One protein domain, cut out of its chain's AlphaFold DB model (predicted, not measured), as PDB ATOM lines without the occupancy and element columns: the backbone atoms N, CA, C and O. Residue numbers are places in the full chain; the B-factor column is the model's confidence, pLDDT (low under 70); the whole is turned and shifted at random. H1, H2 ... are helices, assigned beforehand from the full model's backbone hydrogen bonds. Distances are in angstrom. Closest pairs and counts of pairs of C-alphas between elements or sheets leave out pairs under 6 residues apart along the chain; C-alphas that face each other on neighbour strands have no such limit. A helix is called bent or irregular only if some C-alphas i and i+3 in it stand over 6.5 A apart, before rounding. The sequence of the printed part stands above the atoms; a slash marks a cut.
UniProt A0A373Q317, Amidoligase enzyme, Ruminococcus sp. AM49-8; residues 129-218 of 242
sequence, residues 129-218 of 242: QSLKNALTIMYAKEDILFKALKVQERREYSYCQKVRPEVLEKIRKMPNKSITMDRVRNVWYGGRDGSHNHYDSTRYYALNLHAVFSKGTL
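Overview. This is residues 129 to 218 of the 242 residues of the protein "Amidoligase enzyme" of Ruminococcus sp. AM49-8 (UniProt A0A373Q317). One long, kinked helix, H1, runs along one side of the domain; a hairpin of two shorter helices, H3 and H4, packs by H3 on the first half of H1, and the small helix H2 sits by itself towards the other end. Opposite H1, a long winding stretch without a named element, residues 190 to 209, leads from H4 to the small helix H5, which comes back near H4. The printed part has 90 residues with five named helices, H1, H2, H3, H4 and H5 in that order along the chain, and no named strand. The class is all helix, with 50 of the 90 residues in the helices. The whole is compact, with a radius of gyration of the C-alphas of 13.0 A, and spans 37 by 27 by 21 A along its three main axes.

Arrangement. H1, residues 129 to 149, has a kink of 70 degrees near residue 143, and it is irregular: C-alphas 140 and 143 are 8.1 A apart. H2, residues 153 to 158, follows by a tight link of 3 residues, yet H1 and H2 are apart, and H2 touches no helix. H3, residues 165 to 173, comes next after a short link of 6 residues, and it is apart from H2. H3 touches H1, which takes part with residues 132 to 139 alone; the closest C-alphas are those of Lys 132 and Ile 171, 6.3 A apart. The rough line of H1 and that of H3 stand at a steep tilt of 39 degrees, and the two run opposite ways. H4, residues 181 to 189, forms a helical hairpin with H3: they touch, with the C-alphas of Val 167 and Val 187 closest at 6.0 A, at a shallow tilt of 22 degrees, opposite ways. H1 and H4 are close but not clearly touching, with one pair of C-alphas within 8 A, those of Lys 132 and Val 184 at 7.9 A. H5, residues 210 to 214, is near H4, close but not clearly touching; their closest C-alphas, those of Arg 185 and Phe 213, are 7.3 A apart. H5 is apart from H1, H2 and H3. In H2, H3, H4 and H5 every pair of backbone O i and N i+4 is within hydrogen-bond range; in H1 it is 15 of 17.

Along the chain. H1 begins at Gln 129, with its C-alpha at (7.945, -13.533, -38.786), and ends at Leu 149, with its C-alpha at (25.243, 5.569, -33.293), 26.3 A from first to last C-alpha. H2 runs from Glu 153 to Ser 158, and its centre is the farthest of the helix centres from the mean of the C-alphas, at 15.9 A. H3 runs from Pro 165 to Lys 173 and is 12.1 A long; H4 runs from Met 181 to Tyr 189 and is 12.3 A long. H5 runs from His 210 to Ser 214, where the C-alpha is at (19.176, -10.082, -53.619).

Size, cuts and confidence. The two C-alphas farthest apart are those of Arg 154 and Lys 177, at 39.0 A. The C-alphas of the first and last printed residues, Gln 129 and Leu 218, are 13.5 A apart. The printed part has no cut. The link from H3 to H4 is short, with 7 residues, and the link from H4 to H5 is long, with 20; the C-alphas of its residues 190 to 209 lie 5 to 17 A from the mean of the C-alphas. The mean pLDDT of the printed part is 92.4, and no printed residue is under 70; H3 has a mean of 87.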
ATOM      1  N   GLN A 129       8.253 -14.056 -40.112       94.31
ATOM      2  CA  GLN A 129       7.945 -13.533 -38.786       94.31
ATOM      3  C   GLN A 129       9.142 -12.826 -38.145       94.31
ATOM      4  O   GLN A 129       8.975 -11.755 -37.567       94.31
ATOM      5  N   SER A 130      10.341 -13.403 -38.241       93.25
ATOM      6  CA  SER A 130      11.549 -12.777 -37.693       93.25
ATOM      7  C   SER A 130      11.885 -11.458 -38.397       93.25
ATOM      8  O   SER A 130      12.194 -10.485 -37.723       93.25
ATOM      9  N   LEU A 131      11.707 -11.372 -39.724       94.56
ATOM     10  CA  LEU A 131      11.917 -10.132 -40.482       94.56
ATOM     11  C   LEU A 131      10.893  -9.055 -40.105       94.56
ATOM     12  O   LEU A 131      11.241  -7.889 -39.926       94.56
ATOM     13  N   LYS A 132       9.625  -9.450 -39.920       94.31
ATOM     14  CA  LYS A 132       8.585  -8.572 -39.367       94.31
ATOM     15  C   LYS A 132       8.973  -8.045 -37.983       94.31
ATOM     16  O   LYS A 132       8.761  -6.862 -37.707       94.31
ATOM     17  N   ASN A 133       9.517  -8.901 -37.121       93.12
ATOM     18  CA  ASN A 133       9.953  -8.507 -35.783       93.12
ATOM     19  C   ASN A 133      11.129  -7.522 -35.851       93.12
ATOM     20  O   ASN A 133      11.032  -6.463 -35.240       93.12
ATOM     21  N   ALA A 134      12.162  -7.810 -36.651       93.19
ATOM     22  CA  ALA A 134      13.316  -6.928 -36.842       93.19
ATOM     23  C   ALA A 134      12.894  -5.534 -37.342       93.19
ATOM     24  O   ALA A 134      13.270  -4.524 -36.751       93.19
ATOM     25  N   LEU A 135      12.016  -5.461 -38.352       93.00
ATOM     26  CA  LEU A 135      11.443  -4.192 -38.824       93.00
ATOM     27  C   LEU A 135      10.664  -3.450 -37.736       93.00
ATOM     28  O   LEU A 135      10.749  -2.229 -37.631       93.00
ATOM     29  N   THR A 136       9.896  -4.182 -36.928       92.06
ATOM     30  CA  THR A 136       9.113  -3.592 -35.837       92.06
ATOM     31  C   THR A 136      10.019  -3.029 -34.744       92.06
ATOM     32  O   THR A 136       9.749  -1.938 -34.246       92.06
ATOM     33  N   ILE A 137      11.094  -3.739 -34.387       92.44
ATOM     34  CA  ILE A 137      12.097  -3.282 -33.417       92.44
ATOM     35  C   ILE A 137      12.816  -2.050 -33.955       92.44
ATOM     36  O   ILE A 137      12.874  -1.041 -33.254       92.44
ATOM     37  N   MET A 138      13.312  -2.114 -35.194       92.06
ATOM     38  CA  MET A 138      14.021  -1.002 -35.818       92.06
ATOM     39  C   MET A 138      13.143   0.236 -35.876       92.06
ATOM     40  O   MET A 138      13.555   1.260 -35.357       92.06
ATOM     41  N   TYR A 139      11.902   0.142 -36.346       91.19
ATOM     42  CA  TYR A 139      10.998   1.292 -36.318       91.19
ATOM     43  C   TYR A 139      10.750   1.836 -34.905       91.19
ATOM     44  O   TYR A 139      10.750   3.039 -34.678       91.19
ATOM     45  N   ALA A 140      10.552   0.959 -33.917       90.31
ATOM     46  CA  ALA A 140      10.287   1.398 -32.549       90.31
ATOM     47  C   ALA A 140      11.502   2.053 -31.867       90.31
ATOM     48  O   ALA A 140      11.342   2.664 -30.807       90.31
ATOM     49  N   LYS A 141      12.713   1.861 -32.406       92.50
ATOM     50  CA  LYS A 141      13.978   2.257 -31.770       92.50
ATOM     51  C   LYS A 141      14.888   3.099 -32.659       92.50
ATOM     52  O   LYS A 141      15.908   3.556 -32.151       92.50
ATOM     53  N   GLU A 142      14.548   3.334 -33.924       90.56
ATOM     54  CA  GLU A 142      15.444   3.953 -34.907       90.56
ATOM     55  C   GLU A 142      15.915   5.337 -34.476       90.56
ATOM     56  O   GLU A 142      17.105   5.593 -34.566       90.56
ATOM     57  N   ASP A 143      15.071   6.182 -33.881       92.44
ATOM     58  CA  ASP A 143      15.515   7.498 -33.393       92.44
ATOM     59  C   ASP A 143      16.591   7.396 -32.300       92.44
ATOM     60  O   ASP A 143      17.603   8.102 -32.325       92.44
ATOM     61  N   ILE A 144      16.399   6.490 -31.336       94.56
ATOM     62  CA  ILE A 144      17.358   6.280 -30.244       94.56
ATOM     63  C   ILE A 144      18.633   5.631 -30.786       94.56
ATOM     64  O   ILE A 144      19.729   6.039 -30.405       94.56
ATOM     65  N   LEU A 145      18.501   4.651 -31.684       93.19
ATOM     66  CA  LEU A 145      19.633   3.986 -32.327       93.19
ATOM     67  C   LEU A 145      20.443   4.976 -33.160       93.19
ATOM     68  O   LEU A 145      21.656   5.032 -33.004       93.19
ATOM     69  N   PHE A 146      19.797   5.804 -33.979       94.81
ATOM     70  CA  PHE A 146      20.475   6.784 -34.825       94.81
ATOM     71  C   PHE A 146      21.220   7.812 -33.977       94.81
ATOM     72  O   PHE A 146      22.394   8.093 -34.222       94.81
ATOM     73  N   LYS A 147      20.585   8.296 -32.903       94.25
ATOM     74  CA  LYS A 147      21.228   9.195 -31.941       94.25
ATOM     75  C   LYS A 147      22.413   8.536 -31.227       94.25
ATOM     76  O   LYS A 147      23.455   9.168 -31.070       94.25
ATOM     77  N   ALA A 148      22.275   7.281 -30.798       92.88
ATOM     78  CA  ALA A 148      23.329   6.547 -30.095       92.88
ATOM     79  C   ALA A 148      24.523   6.223 -31.009       92.88
ATOM     80  O   ALA A 148      25.675   6.344 -30.587       92.88
ATOM     81  N   LEU A 149      24.246   5.853 -32.260       93.50
ATOM     82  CA  LEU A 149      25.243   5.569 -33.293       93.50
ATOM     83  C   LEU A 149      25.842   6.839 -33.908       93.50
ATOM     84  O   LEU A 149      26.844   6.743 -34.612       93.50
ATOM     85  N   LYS A 150      25.276   8.016 -33.597       94.19
ATOM     86  CA  LYS A 150      25.652   9.318 -34.166       94.19
ATOM     87  C   LYS A 150      25.609   9.301 -35.695       94.19
ATOM     88  O   LYS A 150      26.549   9.750 -36.345       94.19
ATOM     89  N   VAL A 151      24.523   8.755 -36.240       93.38
ATOM     90  CA  VAL A 151      24.297   8.696 -37.687       93.38
ATOM     91  C   VAL A 151      24.274  10.111 -38.243       93.38
ATOM     92  O   VAL A 151      23.571  10.975 -37.720       93.38
ATOM     93  N   GLN A 152      25.052  10.350 -39.291       92.44
ATOM     94  CA  GLN A 152      25.072  11.651 -39.947       92.44
ATOM     95  C   GLN A 152      23.772  11.887 -40.723       92.44
ATOM     96  O   GLN A 152      23.348  11.021 -41.489       92.44
ATOM     97  N   GLU A 153      23.197  13.089 -40.625       91.88
ATOM     98  CA  GLU A 153      21.952  13.451 -41.327       91.88
ATOM     99  C   GLU A 153      22.046  13.223 -42.843       91.88
ATOM    100  O   GLU A 153      21.124  12.696 -43.465       91.88
ATOM    101  N   ARG A 154      23.201  13.538 -43.444       91.06
ATOM    102  CA  ARG A 154      23.459  13.278 -44.868       91.06
ATOM    103  C   ARG A 154      23.355  11.787 -45.206       91.06
ATOM    104  O   ARG A 154      22.800  11.432 -46.245       91.06
ATOM    105  N   ARG A 155      23.887  10.911 -44.349       92.25
ATOM    106  CA  ARG A 155      23.827   9.457 -44.552       92.25
ATOM    107  C   ARG A 155      22.422   8.925 -44.302       92.25
ATOM    108  O   ARG A 155      21.950   8.142 -45.121       92.25
ATOM    109  N   GLU A 156      21.737   9.404 -43.265       92.44
ATOM    110  CA  GLU A 156      20.321   9.099 -43.025       92.44
ATOM    111  C   GLU A 156      19.473   9.446 -44.254       92.44
ATOM    112  O   GLU A 156      18.690   8.619 -44.706       92.44
ATOM    113  N   TYR A 157      19.671  10.615 -44.866       90.12
ATOM    114  CA  TYR A 157      18.873  11.039 -46.018       90.12
ATOM    115  C   TYR A 157      19.150  10.223 -47.296       90.12
ATOM    116  O   TYR A 157      18.238   9.962 -48.085       90.12
ATOM    117  N   SER A 158      20.399   9.810 -47.527       88.31
ATOM    118  CA  SER A 158      20.816   9.234 -48.818       88.31
ATOM    119  C   SER A 158      21.095   7.733 -48.805       88.31
ATOM    120  O   SER A 158      20.813   7.059 -49.794       88.31
ATOM    121  N   TYR A 159      21.669   7.202 -47.727       90.19
ATOM    122  CA  TYR A 159      22.297   5.877 -47.727       90.19
ATOM    123  C   TYR A 159      21.720   4.908 -46.686       90.19
ATOM    124  O   TYR A 159      21.818   3.694 -46.882       90.19
ATOM    125  N   CYS A 160      21.093   5.413 -45.620       92.44
ATOM    126  CA  CYS A 160      20.540   4.611 -44.527       92.44
ATOM    127  C   CYS A 160      19.264   5.225 -43.918       92.44
ATOM    128  O   CYS A 160      19.166   5.424 -42.709       92.44
ATOM    129  N   GLN A 161      18.261   5.485 -44.756       93.94
ATOM    130  CA  GLN A 161      16.975   6.057 -44.347       93.94
ATOM    131  C   GLN A 161      16.268   5.221 -43.275       93.94
ATOM    132  O   GLN A 161      16.401   3.994 -43.205       93.94
ATOM    133  N   LYS A 162      15.458   5.896 -42.463       92.75
ATOM    134  CA  LYS A 162      14.531   5.261 -41.520       92.75
ATOM    135  C   LYS A 162      13.476   4.418 -42.230       92.75
ATOM    136  O   LYS A 162      13.217   4.584 -43.425       92.75
ATOM    137  N   VAL A 163      12.875   3.483 -41.500       86.31
ATOM    138  CA  VAL A 163      11.891   2.551 -42.058       86.31
ATOM    139  C   VAL A 163      10.691   3.324 -42.615       86.31
ATOM    140  O   VAL A 163      10.074   4.127 -41.923       86.31
ATOM    141  N   ARG A 164      10.312   3.018 -43.860       87.19
ATOM    142  CA  ARG A 164       9.093   3.536 -44.499       87.19
ATOM    143  C   ARG A 164       7.846   3.229 -43.655       87.19
ATOM    144  O   ARG A 164       7.516   2.041 -43.511       87.19
ATOM    145  N   PRO A 165       7.125   4.244 -43.138       85.31
ATOM    146  CA  PRO A 165       5.932   4.029 -42.320       85.31
ATOM    147  C   PRO A 165       4.895   3.120 -42.992       85.31
ATOM    148  O   PRO A 165       4.334   2.236 -42.348       85.31
ATOM    149  N   GLU A 166       4.699   3.254 -44.303       86.12
ATOM    150  CA  GLU A 166       3.742   2.480 -45.091       86.12
ATOM    151  C   GLU A 166       4.129   1.001 -45.248       86.12
ATOM    152  O   GLU A 166       3.260   0.123 -45.253       86.12
ATOM    153  N   VAL A 167       5.428   0.701 -45.351       85.94
ATOM    154  CA  VAL A 167       5.945  -0.678 -45.402       85.94
ATOM    155  C   VAL A 167       5.721  -1.345 -44.057       85.94
ATOM    156  O   VAL A 167       5.208  -2.466 -43.985       85.94
ATOM    157  N   LEU A 168       6.060  -0.634 -42.985       85.44
ATOM    158  CA  LEU A 168       5.877  -1.135 -41.640       85.44
ATOM    159  C   LEU A 168       4.402  -1.348 -41.309       85.44
ATOM    160  O   LEU A 168       4.059  -2.396 -40.772       85.44
ATOM    161  N   GLU A 169       3.534  -0.379 -41.592       87.69
ATOM    162  CA  GLU A 169       2.112  -0.471 -41.265       87.69
ATOM    163  C   GLU A 169       1.492  -1.719 -41.904       87.69
ATOM    164  O   GLU A 169       0.817  -2.502 -41.227       87.69
ATOM    165  N   LYS A 170       1.808  -1.964 -43.180       90.81
ATOM    166  CA  LYS A 170       1.392  -3.169 -43.903       90.81
ATOM    167  C   LYS A 170       1.948  -4.437 -43.254       90.81
ATOM    168  O   LYS A 170       1.179  -5.355 -42.977       90.81
ATOM    169  N   ILE A 171       3.249  -4.493 -42.959       88.88
ATOM    170  CA  ILE A 171       3.896  -5.675 -42.357       88.88
ATOM    171  C   ILE A 171       3.388  -5.948 -40.929       88.88
ATOM    172  O   ILE A 171       3.131  -7.099 -40.570       88.88
ATOM    173  N   ARG A 172       3.180  -4.912 -40.109       86.38
ATOM    174  CA  ARG A 172       2.670  -5.035 -38.733       86.38
ATOM    175  C   ARG A 172       1.243  -5.569 -38.704       86.38
ATOM    176  O   ARG A 172       0.962  -6.454 -37.893       86.38
ATOM    177  N   LYS A 173       0.382  -5.090 -39.609       89.56
ATOM    178  CA  LYS A 173      -1.017  -5.527 -39.736       89.56
ATOM    179  C   LYS A 173      -1.167  -6.955 -40.273       89.56
ATOM    180  O   LYS A 173      -2.214  -7.559 -40.059       89.56
ATOM    181  N   MET A 174      -0.149  -7.532 -40.923       90.00
ATOM    182  CA  MET A 174      -0.224  -8.922 -41.391       90.00
ATOM    183  C   MET A 174      -0.294  -9.912 -40.221       90.00
ATOM    184  O   MET A 174       0.609  -9.924 -39.381       90.00
ATOM    185  N   PRO A 175      -1.293 -10.809 -40.177       90.56
ATOM    186  CA  PRO A 175      -1.333 -11.875 -39.184       90.56
ATOM    187  C   PRO A 175      -0.146 -12.832 -39.340       90.56
ATOM    188  O   PRO A 175       0.107 -13.322 -40.443       90.56
ATOM    189  N   ASN A 176       0.513 -13.171 -38.227       89.94
ATOM    190  CA  ASN A 176       1.682 -14.065 -38.185       89.94
ATOM    191  C   ASN A 176       1.415 -15.437 -38.837       89.94
ATOM    192  O   ASN A 176       2.279 -16.012 -39.479       89.94
ATOM    193  N   LYS A 177       0.181 -15.939 -38.739       89.69
ATOM    194  CA  LYS A 177      -0.270 -17.191 -39.375       89.69
ATOM    195  C   LYS A 177      -0.369 -17.142 -40.907       89.69
ATOM    196  O   LYS A 177      -0.589 -18.166 -41.534       89.69
ATOM    197  N   SER A 178      -0.264 -15.957 -41.507       88.81
ATOM    198  CA  SER A 178      -0.470 -15.732 -42.945       88.81
ATOM    199  C   SER A 178       0.683 -14.982 -43.617       88.81
ATOM    200  O   SER A 178       0.584 -14.625 -44.792       88.81
ATOM    201  N   ILE A 179       1.749 -14.676 -42.875       94.25
ATOM    202  CA  ILE A 179       2.915 -13.975 -43.407       94.25
ATOM    203  C   ILE A 179       3.836 -14.972 -44.115       94.25
ATOM    204  O   ILE A 179       4.168 -16.024 -43.576       94.25
ATOM    205  N   THR A 180       4.239 -14.639 -45.337       95.44
ATOM    206  CA  THR A 180       5.132 -15.451 -46.174       95.44
ATOM    207  C   THR A 180       6.284 -14.589 -46.679       95.44
ATOM    208  O   THR A 180       6.176 -13.360 -46.681       95.44
ATOM    209  N   MET A 181       7.379 -15.211 -47.131       94.88
ATOM    210  CA  MET A 181       8.514 -14.466 -47.696       94.88
ATOM    211  C   MET A 181       8.085 -13.625 -48.900       94.88
ATOM    212  O   MET A 181       8.476 -12.466 -48.994       94.88
ATOM    213  N   ASP A 182       7.213 -14.157 -49.759       94.38
ATOM    214  CA  ASP A 182       6.704 -13.424 -50.923       94.38
ATOM    215  C   ASP A 182       5.856 -12.213 -50.530       94.38
ATOM    216  O   ASP A 182       5.946 -11.167 -51.168       94.38
ATOM    217  N   ARG A 183       5.072 -12.301 -49.445       94.06
ATOM    218  CA  ARG A 183       4.314 -11.149 -48.930       94.06
ATOM    219  C   ARG A 183       5.231 -10.073 -48.356       94.06
ATOM    220  O   ARG A 183       4.999  -8.894 -48.613       94.06
ATOM    221  N   VAL A 184       6.278 -10.462 -47.621       94.69
ATOM    222  CA  VAL A 184       7.298  -9.516 -47.132       94.69
ATOM    223  C   VAL A 184       8.014  -8.861 -48.315       94.69
ATOM    224  O   VAL A 184       8.125  -7.637 -48.342       94.69
ATOM    225  N   ARG A 185       8.414  -9.643 -49.329       95.00
ATOM    226  CA  ARG A 185       9.035  -9.152 -50.571       95.00
ATOM    227  C   ARG A 185       8.133  -8.152 -51.293       95.00
ATOM    228  O   ARG A 185       8.573  -7.052 -51.614       95.00
ATOM    229  N   ASN A 186       6.869  -8.514 -51.506       94.00
ATOM    230  CA  ASN A 186       5.895  -7.680 -52.206       94.00
ATOM    231  C   ASN A 186       5.691  -6.337 -51.493       94.00
ATOM    232  O   ASN A 186       5.740  -5.290 -52.134       94.00
ATOM    233  N   VAL A 187       5.539  -6.342 -50.164       94.00
ATOM    234  CA  VAL A 187       5.399  -5.089 -49.410       94.00
ATOM    235  C   VAL A 187       6.686  -4.277 -49.411       94.00
ATOM    236  O   VAL A 187       6.615  -3.062 -49.590       94.00
ATOM    237  N   TRP A 188       7.850  -4.918 -49.272       95.06
ATOM    238  CA  TRP A 188       9.139  -4.232 -49.323       95.06
ATOM    239  C   TRP A 188       9.339  -3.479 -50.642       95.06
ATOM    240  O   TRP A 188       9.726  -2.312 -50.640       95.06
ATOM    241  N   TYR A 189       9.018  -4.097 -51.774       94.69
ATOM    242  CA  TYR A 189       9.156  -3.445 -53.077       94.69
ATOM    243  C   TYR A 189       7.943  -2.607 -53.493       94.69
ATOM    244  O   TYR A 189       8.013  -1.915 -54.503       94.69
ATOM    245  N   GLY A 190       6.844  -2.622 -52.737       92.00
ATOM    246  CA  GLY A 190       5.626  -1.893 -53.098       92.00
ATOM    247  C   GLY A 190       4.885  -2.499 -54.296       92.00
ATOM    248  O   GLY A 190       4.335  -1.765 -55.108       92.00
ATOM    249  N   GLY A 191       4.884  -3.827 -54.425       89.00
ATOM    250  CA  GLY A 191       4.137  -4.567 -55.450       89.00
ATOM    251  C   GLY A 191       4.906  -4.880 -56.738       89.00
ATOM    252  O   GLY A 191       4.482  -5.764 -57.478       89.00
ATOM    253  N   ARG A 192       6.044  -4.222 -56.988       92.25
ATOM    254  CA  ARG A 192       7.004  -4.602 -58.045       92.25
ATOM    255  C   ARG A 192       8.013  -5.633 -57.525       92.25
ATOM    256  O   ARG A 192       8.073  -5.876 -56.325       92.25
ATOM    257  N   ASP A 193       8.835  -6.203 -58.403       89.00
ATOM    258  CA  ASP A 193       9.971  -7.037 -57.995       89.00
ATOM    259  C   ASP A 193      11.296  -6.351 -58.350       89.00
ATOM    260  O   ASP A 193      11.646  -6.206 -59.518       89.00
ATOM    261  N   GLY A 194      12.005  -5.871 -57.325       90.69
ATOM    262  CA  GLY A 194      13.334  -5.271 -57.452       90.69
ATOM    263  C   GLY A 194      14.475  -6.213 -57.072       90.69
ATOM    264  O   GLY A 194      15.618  -5.769 -57.006       90.69
ATOM    265  N   SER A 195      14.200  -7.489 -56.780       91.31
ATOM    266  CA  SER A 195      15.177  -8.411 -56.176       91.31
ATOM    267  C   SER A 195      16.418  -8.673 -57.031       91.31
ATOM    268  O   SER A 195      17.486  -8.934 -56.483       91.31
ATOM    269  N   HIS A 196      16.314  -8.522 -58.350       91.56
ATOM    270  CA  HIS A 196      17.432  -8.689 -59.281       91.56
ATOM    271  C   HIS A 196      18.211  -7.393 -59.571       91.56
ATOM    272  O   HIS A 196      19.228  -7.434 -60.260       91.56
ATOM    273  N   ASN A 197      17.760  -6.239 -59.066       92.06
ATOM    274  CA  ASN A 197      18.410  -4.953 -59.309       92.06
ATOM    275  C   ASN A 197      19.320  -4.560 -58.137       92.06
ATOM    276  O   ASN A 197      18.840  -4.132 -57.093       92.06
ATOM    277  N   HIS A 198      20.641  -4.625 -58.332       87.44
ATOM    278  CA  HIS A 198      21.622  -4.229 -57.312       87.44
ATOM    279  C   HIS A 198      21.473  -2.768 -56.832       87.44
ATOM    280  O   HIS A 198      21.774  -2.453 -55.678       87.44
ATOM    281  N   TYR A 199      21.017  -1.865 -57.705       88.69
ATOM    282  CA  TYR A 199      20.810  -0.446 -57.393       88.69
ATOM    283  C   TYR A 199      19.337  -0.105 -57.164       88.69
ATOM    284  O   TYR A 199      18.926   1.039 -57.355       88.69
ATOM    285  N   ASP A 200      18.528  -1.084 -56.753       94.81
ATOM    286  CA  ASP A 200      17.140  -0.826 -56.405       94.81
ATOM    287  C   ASP A 200      17.038   0.244 -55.314       94.81
ATOM    288  O   ASP A 200      17.726   0.173 -54.298       94.81
ATOM    289  N   SER A 201      16.145   1.220 -55.489       92.06
ATOM    290  CA  SER A 201      15.991   2.322 -54.532       92.06
ATOM    291  C   SER A 201      15.639   1.850 -53.121       92.06
ATOM    292  O   SER A 201      15.942   2.538 -52.149       92.06
ATOM    293  N   THR A 202      15.065   0.652 -52.976       93.06
ATOM    294  CA  THR A 202      14.731   0.091 -51.666       93.06
ATOM    295  C   THR A 202      15.937  -0.402 -50.872       93.06
ATOM    296  O   THR A 202      15.753  -0.832 -49.740       93.06
ATOM    297  N   ARG A 203      17.169  -0.334 -51.399       95.12
ATOM    298  CA  ARG A 203      18.364  -0.708 -50.627       95.12
ATOM    299  C   ARG A 203      18.770   0.322 -49.571       95.12
ATOM    300  O   ARG A 203      19.503  -0.018 -48.648       95.12
ATOM    301  N   TYR A 204      18.380   1.588 -49.717       94.50
ATOM    302  CA  TYR A 204      18.936   2.717 -48.950       94.50
ATOM    303  C   TYR A 204      18.244   2.960 -47.603       94.50
ATOM    304  O   TYR A 204      18.029   4.103 -47.215       94.50
ATOM    305  N   TYR A 205      17.923   1.883 -46.880       95.19
ATOM    306  CA  TYR A 205      17.355   1.930 -45.531       95.19
ATOM    307  C   TYR A 205      18.349   1.403 -44.493       95.19
ATOM    308  O   TYR A 205      19.153   0.520 -44.787       95.19
ATOM    309  N   ALA A 206      18.280   1.926 -43.269       95.31
ATOM    310  CA  ALA A 206      19.131   1.507 -42.161       95.31
ATOM    311  C   ALA A 206      19.000   0.019 -41.847       95.31
ATOM    312  O   ALA A 206      20.021  -0.613 -41.598       95.31
ATOM    313  N   LEU A 207      17.780  -0.527 -41.894       96.38
ATOM    314  CA  LEU A 207      17.540  -1.964 -41.977       96.38
ATOM    315  C   LEU A 207      17.076  -2.292 -43.394       96.38
ATOM    316  O   LEU A 207      15.940  -2.000 -43.771       96.38
ATOM    317  N   ASN A 208      17.964  -2.883 -44.181       96.31
ATOM    318  CA  ASN A 208      17.747  -3.141 -45.589       96.31
ATOM    319  C   ASN A 208      17.329  -4.600 -45.839       96.31
ATOM    320  O   ASN A 208      18.146  -5.521 -45.797       96.31
ATOM    321  N   LEU A 209      16.054  -4.806 -46.184       96.19
ATOM    322  CA  LEU A 209      15.537  -6.117 -46.589       96.19
ATOM    323  C   LEU A 209      15.755  -6.418 -48.077       96.19
ATOM    324  O   LEU A 209      15.592  -7.570 -48.470       96.19
ATOM    325  N   HIS A 210      16.154  -5.452 -48.913       96.69
ATOM    326  CA  HIS A 210      16.521  -5.749 -50.303       96.69
ATOM    327  C   HIS A 210      17.635  -6.803 -50.333       96.69
ATOM    328  O   HIS A 210      17.534  -7.769 -51.088       96.69
ATOM    329  N   ALA A 211      18.620  -6.684 -49.434       97.00
ATOM    330  CA  ALA A 211      19.713  -7.640 -49.284       97.00
ATOM    331  C   ALA A 211      19.237  -9.070 -48.965       97.00
ATOM    332  O   ALA A 211      19.905 -10.029 -49.352       97.00
ATOM    333  N   VAL A 212      18.069  -9.246 -48.332       97.06
ATOM    334  CA  VAL A 212      17.525 -10.585 -48.041       97.06
ATOM    335  C   VAL A 212      17.155 -11.270 -49.347       97.06
ATOM    336  O   VAL A 212      17.426 -12.451 -49.538       97.06
ATOM    337  N   PHE A 213      16.567 -10.513 -50.270       96.06
ATOM    338  CA  PHE A 213      16.068 -11.030 -51.538       96.06
ATOM    339  C   PHE A 213      17.131 -11.063 -52.639       96.06
ATOM    340  O   PHE A 213      17.020 -11.896 -53.531       96.06
ATOM    341  N   SER A 214      18.134 -10.181 -52.588       95.50
ATOM    342  CA  SER A 214      19.176 -10.082 -53.619       95.50
ATOM    343  C   SER A 214      20.497 -10.757 -53.240       95.50
ATOM    344  O   SER A 214      21.188 -11.274 -54.114       95.50
ATOM    345  N   LYS A 215      20.852 -10.775 -51.948       94.44
ATOM    346  CA  LYS A 215      22.124 -11.319 -51.433       94.44
ATOM    347  C   LYS A 215      21.942 -12.483 -50.444       94.44
ATOM    348  O   LYS A 215      22.930 -13.112 -50.081       94.44
ATOM    349  N   GLY A 216      20.722 -12.752 -49.967       96.31
ATOM    350  CA  GLY A 216      20.473 -13.738 -48.909       96.31
ATOM    351  C   GLY A 216      20.929 -13.287 -47.514       96.31
ATOM    352  O   GLY A 216      21.272 -14.126 -46.687       96.31
ATOM    353  N   THR A 217      20.964 -11.978 -47.240       97.19
ATOM    354  CA  THR A 217      21.397 -11.425 -45.938       97.19
ATOM    355  C   THR A 217      20.485 -10.295 -45.473       97.19
ATOM    356  O   THR A 217      19.986  -9.536 -46.291       97.19
ATOM    357  N   LEU A 218      20.272 -10.141 -44.171       97.19
ATOM    358  CA  LEU A 218      19.673  -8.931 -43.610       97.19
ATOM    359  C   LEU A 218      20.786  -7.902 -43.373       97.19
ATOM    360  O   LEU A 218      21.793  -8.227 -42.751       97.19
TER     361      LEU A 218